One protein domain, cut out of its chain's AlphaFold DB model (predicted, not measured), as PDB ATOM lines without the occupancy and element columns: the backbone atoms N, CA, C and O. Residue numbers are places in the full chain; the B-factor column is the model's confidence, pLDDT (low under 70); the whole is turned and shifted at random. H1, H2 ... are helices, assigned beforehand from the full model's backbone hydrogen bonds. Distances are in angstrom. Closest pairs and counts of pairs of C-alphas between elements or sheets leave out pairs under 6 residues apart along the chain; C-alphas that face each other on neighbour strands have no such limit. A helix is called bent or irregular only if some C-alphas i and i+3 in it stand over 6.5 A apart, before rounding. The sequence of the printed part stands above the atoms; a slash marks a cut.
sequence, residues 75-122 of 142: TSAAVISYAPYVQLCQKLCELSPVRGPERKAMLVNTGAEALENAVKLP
ATOM      1  N   THR A  75      99.282 124.134 105.382       95.75
ATOM      2  CA  THR A  75      98.193 124.747 106.171       95.75
ATOM      3  C   THR A  75      97.945 126.211 105.825       95.75
ATOM      4  O   THR A  75      97.075 126.827 106.428       95.75
ATOM      5  N   SER A  76      98.703 126.772 104.875       93.06
ATOM      6  CA  SER A  76      98.912 128.215 104.708       93.06
ATOM      7  C   SER A  76      99.419 128.890 105.989       93.06
ATOM      8  O   SER A  76      98.704 129.020 106.980       93.06
ATOM      9  N   ALA A  77     100.661 129.385 105.968       92.00
ATOM     10  CA  ALA A  77     101.270 130.020 107.144       92.00
ATOM     11  C   ALA A  77     100.503 131.269 107.629       92.00
ATOM     12  O   ALA A  77     100.615 131.633 108.797       92.00
ATOM     13  N   ALA A  78      99.713 131.893 106.748       91.56
ATOM     14  CA  ALA A  78      98.840 133.017 107.077       91.56
ATOM     15  C   ALA A  78      97.555 132.602 107.819       91.56
ATOM     16  O   ALA A  78      96.939 133.442 108.467       91.56
ATOM     17  N   VAL A  79      97.146 131.330 107.725       95.69
ATOM     18  CA  VAL A  79      95.940 130.799 108.380       95.69
ATOM     19  C   VAL A  79      96.323 130.077 109.669       95.69
ATOM     20  O   VAL A  79      95.902 130.473 110.751       95.69
ATOM     21  N   ILE A  80      97.157 129.039 109.563       96.00
ATOM     22  CA  ILE A  80      97.703 128.302 110.707       96.00
ATOM     23  C   ILE A  80      99.209 128.162 110.497       96.00
ATOM     24  O   ILE A  80      99.669 127.444 109.604       96.00
ATOM     25  N   SER A  81      99.977 128.850 111.339       93.06
ATOM     26  CA  SER A  81     101.439 128.812 111.308       93.06
ATOM     27  C   SER A  81     101.998 127.528 111.935       93.06
ATOM     28  O   SER A  81     101.303 126.798 112.641       93.06
ATOM     29  N   TYR A  82     103.271 127.239 111.667       94.31
ATOM     30  CA  TYR A  82     103.944 126.008 112.073       94.31
ATOM     31  C   TYR A  82     105.397 126.273 112.475       94.31
ATOM     32  O   TYR A  82     106.078 127.125 111.903       94.31
ATOM     33  N   ALA A  83     105.886 125.516 113.464       95.56
ATOM     34  CA  ALA A  83     107.191 125.750 114.086       95.56
ATOM     35  C   ALA A  83     108.371 125.833 113.090       95.56
ATOM     36  O   ALA A  83     109.165 126.765 113.233       95.56
ATOM     37  N   PRO A  84     108.476 124.974 112.047       96.31
ATOM     38  CA  PRO A  84     109.549 125.089 111.057       96.31
ATOM     39  C   PRO A  84     109.619 126.446 110.342       96.31
ATOM     40  O   PRO A  84     110.718 126.907 110.047       96.31
ATOM     41  N   TYR A  85     108.479 127.109 110.101       96.88
ATOM     42  CA  TYR A  85     108.442 128.437 109.476       96.88
ATOM     43  C   TYR A  85     109.159 129.467 110.359       96.88
ATOM     44  O   TYR A  85     110.073 130.158 109.916       96.88
ATOM     45  N   VAL A  86     108.781 129.522 111.641       96.88
ATOM     46  CA  VAL A  86     109.330 130.480 112.613       96.88
ATOM     47  C   VAL A  86     110.808 130.200 112.888       96.88
ATOM     48  O   VAL A  86     111.617 131.126 112.895       96.88
ATOM     49  N   GLN A  87     111.175 128.930 113.059       97.88
ATOM     50  CA  GLN A  87     112.559 128.509 113.304       97.88
ATOM     51  C   GLN A  87     113.480 128.841 112.125       97.88
ATOM     52  O   GLN A  87     114.617 129.271 112.327       97.88
ATOM     53  N   LEU A  88     112.996 128.680 110.889       97.56
ATOM     54  CA  LEU A  88     113.760 129.070 109.708       97.56
ATOM     55  C   LEU A  88     113.926 130.591 109.633       97.56
ATOM     56  O   LEU A  88     115.042 131.056 109.409       97.56
ATOM     57  N   CYS A  89     112.867 131.368 109.884       97.06
ATOM     58  CA  CYS A  89     112.969 132.827 109.953       97.06
ATOM     59  C   CYS A  89     113.990 133.282 111.005       97.06
ATOM     60  O   CYS A  89     114.834 134.120 110.695       97.06
ATOM     61  N   GLN A  90     113.963 132.700 112.210       96.62
ATOM     62  CA  GLN A  90     114.944 132.983 113.259       96.62
ATOM     63  C   GLN A  90     116.372 132.749 112.752       96.62
ATOM     64  O   GLN A  90     117.206 133.652 112.802       96.62
ATOM     65  N   LYS A  91     116.641 131.561 112.200       97.62
ATOM     66  CA  LYS A  91     117.977 131.195 111.717       97.62
ATOM     67  C   LYS A  91     118.458 132.098 110.577       97.62
ATOM     68  O   LYS A  91     119.629 132.463 110.532       97.62
ATOM     69  N   LEU A  92     117.565 132.488 109.667       96.81
ATOM     70  CA  LEU A  92     117.883 133.449 108.609       96.81
ATOM     71  C   LEU A  92     118.233 134.822 109.188       96.81
ATOM     72  O   LEU A  92     119.203 135.437 108.754       96.81
ATOM     73  N   CYS A  93     117.486 135.297 110.185       95.75
ATOM     74  CA  CYS A  93     117.786 136.555 110.862       95.75
ATOM     75  C   CYS A  93     119.115 136.512 111.630       95.75
ATOM     76  O   CYS A  93     119.793 137.530 111.696       95.75
ATOM     77  N   GLU A  94     119.512 135.373 112.195       94.62
ATOM     78  CA  GLU A  94     120.805 135.207 112.877       94.62
ATOM     79  C   GLU A  94     121.995 135.197 111.903       94.62
ATOM     80  O   GLU A  94     123.048 135.741 112.224       94.62
ATOM     81  N   LEU A  95     121.827 134.611 110.713       95.19
ATOM     82  CA  LEU A  95     122.888 134.486 109.703       95.19
ATOM     83  C   LEU A  95     122.989 135.688 108.753       95.19
ATOM     84  O   LEU A  95     124.021 135.883 108.111       95.19
ATOM     85  N   SER A  96     121.912 136.458 108.607       92.62
ATOM     86  CA  SER A  96     121.842 137.545 107.633       92.62
ATOM     87  C   SER A  96     122.791 138.697 107.990       92.62
ATOM     88  O   SER A  96     122.799 139.148 109.137       92.62
ATOM     89  N   PRO A  97     123.525 139.264 107.012       91.94
ATOM     90  CA  PRO A  97     124.400 140.416 107.233       91.94
ATOM     91  C   PRO A  97     123.639 141.750 107.375       91.94
ATOM     92  O   PRO A  97     124.264 142.813 107.430       91.94
ATOM     93  N   VAL A  98     122.299 141.734 107.395       88.31
ATOM     94  CA  VAL A  98     121.466 142.938 107.541       88.31
ATOM     95  C   VAL A  98     121.760 143.629 108.877       88.31
ATOM     96  O   VAL A  98     121.728 143.018 109.944       88.31
ATOM     97  N   ARG A  99     122.040 144.933 108.817       81.81
ATOM     98  CA  ARG A  99     122.376 145.755 109.987       81.81
ATOM     99  C   ARG A  99     121.112 146.224 110.706       81.81
ATOM    100  O   ARG A  99     120.103 146.499 110.065       81.81
ATOM    101  N   GLY A 100     121.203 146.377 112.023       81.00
ATOM    102  CA  GLY A 100     120.115 146.874 112.868       81.00
ATOM    103  C   GLY A 100     119.810 145.942 114.044       81.00
ATOM    104  O   GLY A 100     120.173 144.761 113.998       81.00
ATOM    105  N   PRO A 101     119.179 146.471 115.109       77.56
ATOM    106  CA  PRO A 101     118.877 145.697 116.312       77.56
ATOM    107  C   PRO A 101     117.780 144.653 116.073       77.56
ATOM    108  O   PRO A 101     117.817 143.584 116.674       77.56
ATOM    109  N   GLU A 102     116.844 144.928 115.162       87.19
ATOM    110  CA  GLU A 102     115.748 144.026 114.815       87.19
ATOM    111  C   GLU A 102     115.869 143.532 113.376       87.19
ATOM    112  O   GLU A 102     116.086 144.308 112.445       87.19
ATOM    113  N   ARG A 103     115.691 142.223 113.192       91.00
ATOM    114  CA  ARG A 103     115.650 141.566 111.884       91.00
ATOM    115  C   ARG A 103     114.408 140.691 111.830       91.00
ATOM    116  O   ARG A 103     114.122 139.959 112.774       91.00
ATOM    117  N   LYS A 104     113.671 140.780 110.726       92.81
ATOM    118  CA  LYS A 104     112.492 139.953 110.445       92.81
ATOM    119  C   LYS A 104     112.648 139.347 109.057       92.81
ATOM    120  O   LYS A 104     113.230 139.973 108.175       92.81
ATOM    121  N   ALA A 105     112.140 138.136 108.880       94.69
ATOM    122  CA  ALA A 105     112.163 137.417 107.615       94.69
ATOM    123  C   ALA A 105     110.747 136.975 107.239       94.69
ATOM    124  O   ALA A 105     109.928 136.661 108.105       94.69
ATOM    125  N   MET A 106     110.487 136.934 105.937       94.81
ATOM    126  CA  MET A 106     109.286 136.366 105.338       94.81
ATOM    127  C   MET A 106     109.717 135.300 104.334       94.81
ATOM    128  O   MET A 106     110.703 135.495 103.625       94.81
ATOM    129  N   LEU A 107     108.992 134.183 104.286       96.75
ATOM    130  CA  LEU A 107     109.284 133.078 103.379       96.75
ATOM    131  C   LEU A 107     108.266 133.063 102.239       96.75
ATOM    132  O   LEU A 107     107.070 133.236 102.464       96.75
ATOM    133  N   VAL A 108     108.763 132.835 101.030       96.88
ATOM    134  CA  VAL A 108     107.996 132.707  99.783       96.88
ATOM    135  C   VAL A 108     108.561 131.538  98.975       96.88
ATOM    136  O   VAL A 108     109.559 130.935  99.380       96.88
ATOM    137  N   ASN A 109     107.930 131.183  97.859       96.12
ATOM    138  CA  ASN A 109     108.267 129.972  97.118       96.12
ATOM    139  C   ASN A 109     109.357 130.200  96.068       96.12
ATOM    140  O   ASN A 109     110.188 129.319  95.852       96.12
ATOM    141  N   THR A 110     109.368 131.362  95.419       97.94
ATOM    142  CA  THR A 110     110.282 131.666  94.312       97.94
ATOM    143  C   THR A 110     111.176 132.870  94.605       97.94
ATOM    144  O   THR A 110     110.842 133.758  95.390       97.94
ATOM    145  N   GLY A 111     112.323 132.940  93.921       95.69
ATOM    146  CA  GLY A 111     113.194 134.119  93.982       95.69
ATOM    147  C   GLY A 111     112.533 135.383  93.417       95.69
ATOM    148  O   GLY A 111     112.769 136.476  93.926       95.69
ATOM    149  N   ALA A 112     111.659 135.238  92.415       97.56
ATOM    150  CA  ALA A 112     110.894 136.351  91.856       97.56
ATOM    151  C   ALA A 112     109.912 136.934  92.886       97.56
ATOM    152  O   ALA A 112     109.923 138.138  93.117       97.56
ATOM    153  N   GLU A 113     109.150 136.090  93.590       97.56
ATOM    154  CA  GLU A 113     108.281 136.536  94.689       97.56
ATOM    155  C   GLU A 113     109.075 137.230  95.799       97.56
ATOM    156  O   GLU A 113     108.592 138.197  96.391       97.56
ATOM    157  N   ALA A 114     110.292 136.758  96.091       96.56
ATOM    158  CA  ALA A 114     111.141 137.387  97.097       96.56
ATOM    159  C   ALA A 114     111.513 138.817  96.678       96.56
ATOM    160  O   ALA A 114     111.407 139.736  97.490       96.56
ATOM    161  N   LEU A 115     111.875 139.019  95.406       96.25
ATOM    162  CA  LEU A 115     112.162 140.342  94.850       96.25
ATOM    163  C   LEU A 115     110.920 141.236  94.809       96.25
ATOM    164  O   LEU A 115     110.984 142.385  95.245       96.25
ATOM    165  N   GLU A 116     109.781 140.719  94.350       96.94
ATOM    166  CA  GLU A 116     108.530 141.479  94.327       96.94
ATOM    167  C   GLU A 116     108.133 141.969  95.721       96.94
ATOM    168  O   GLU A 116     107.720 143.115  95.888       96.94
ATOM    169  N   ASN A 117     108.263 141.118  96.740       95.38
ATOM    170  CA  ASN A 117     107.957 141.506  98.110       95.38
ATOM    171  C   ASN A 117     109.009 142.444  98.704       95.38
ATOM    172  O   ASN A 117     108.642 143.350  99.449       95.38
ATOM    173  N   ALA A 118     110.286 142.291  98.351       92.19
ATOM    174  CA  ALA A 118     111.329 143.221  98.773       92.19
ATOM    175  C   ALA A 118     111.068 144.646  98.259       92.19
ATOM    176  O   ALA A 118     111.253 145.598  99.010       92.19
ATOM    177  N   VAL A 119     110.579 144.796  97.022       93.12
ATOM    178  CA  VAL A 119     110.210 146.102  96.443       93.12
ATOM    179  C   VAL A 119     108.945 146.688  97.083       93.12
ATOM    180  O   VAL A 119     108.817 147.906  97.180       93.12
ATOM    181  N   LYS A 120     108.008 145.846  97.539       91.50
ATOM    182  CA  LYS A 120     106.791 146.291  98.248       91.50
ATOM    183  C   LYS A 120     107.084 146.827  99.650       91.50
ATOM    184  O   LYS A 120     106.278 147.590 100.184       91.50
ATOM    185  N   LEU A 121     108.192 146.415 100.265       86.00
ATOM    186  CA  LEU A 121     108.603 146.947 101.557       86.00
ATOM    187  C   LEU A 121     109.101 148.391 101.391       86.00
ATOM    188  O   LEU A 121     109.800 148.693 100.424       86.00
ATOM    189  N   PRO A 122     108.771 149.296 102.330       75.94
ATOM    190  CA  PRO A 122     109.316 150.642 102.295       75.94
ATOM    191  C   PRO A 122     110.844 150.571 102.366       75.94
ATOM    192  O   PRO A 122     111.401 149.786 103.141       75.94
TER     193      PRO A 122
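AT A GLANCE: This is residues 75 to 122 of the 142 residues of an uncharacterized protein of Halomonas olivaria (UniProt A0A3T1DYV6). Two helices at two levels, pointing crosswise, are joined by a long strap that loops round beyond the end of H1, folds back beside this longer helix and runs through the space between the two to the shorter H2. Beyond the other end of H1, the first printed residues make a bent tail, and residues 78 to 84 stick out. Look for 48 residues with two named helices, H1 then H2, and no named strand; the class is all helix, though under half of the residues, 23 of 48, are in named elements. The whole is only just loose, close to compact, with a radius of gyration of the C-alphas of 11.8 A and spans of 32 by 23 by 17 A.

HOW THE PARTS SIT: Start at H1, residues 83 to 95, the longest helix. H2, residues 111 to 120, is apart from it: no C-alpha of the one is within 8 A of the other. Between them you will find residues 96 to 110, whose C-alphas lie 2 to 16 A from the mean of all C-alphas. At the other end of H1, residues 78 to 84 stand free, of which 83 and 84 belong to H1. In H1 and H2 every O i to N i+4 pair is within hydrogen-bond range.

IN THESE COORDINATES: Find C-alpha 83 at (107.191, 125.750, 114.086); from there H1 runs 18.5 A to C-alpha 95 at (122.888, 134.486, 109.703). Then find C-alpha 111 at (113.194, 134.119, 93.982), where H2 begins; it runs 14.4 A to C-alpha 120 at (106.791, 146.291, 98.248). Neither helix is bent.

THE WHOLE: Look at Thr 75 and Arg 99 for the two C-alphas farthest apart, at 32.3 A. The printed part has no cut, and the link from H1 to H2, 15 residues, is long. In the B-factor column, the mean pLDDT of the printed part is 93.4, and no printed residue is under 70.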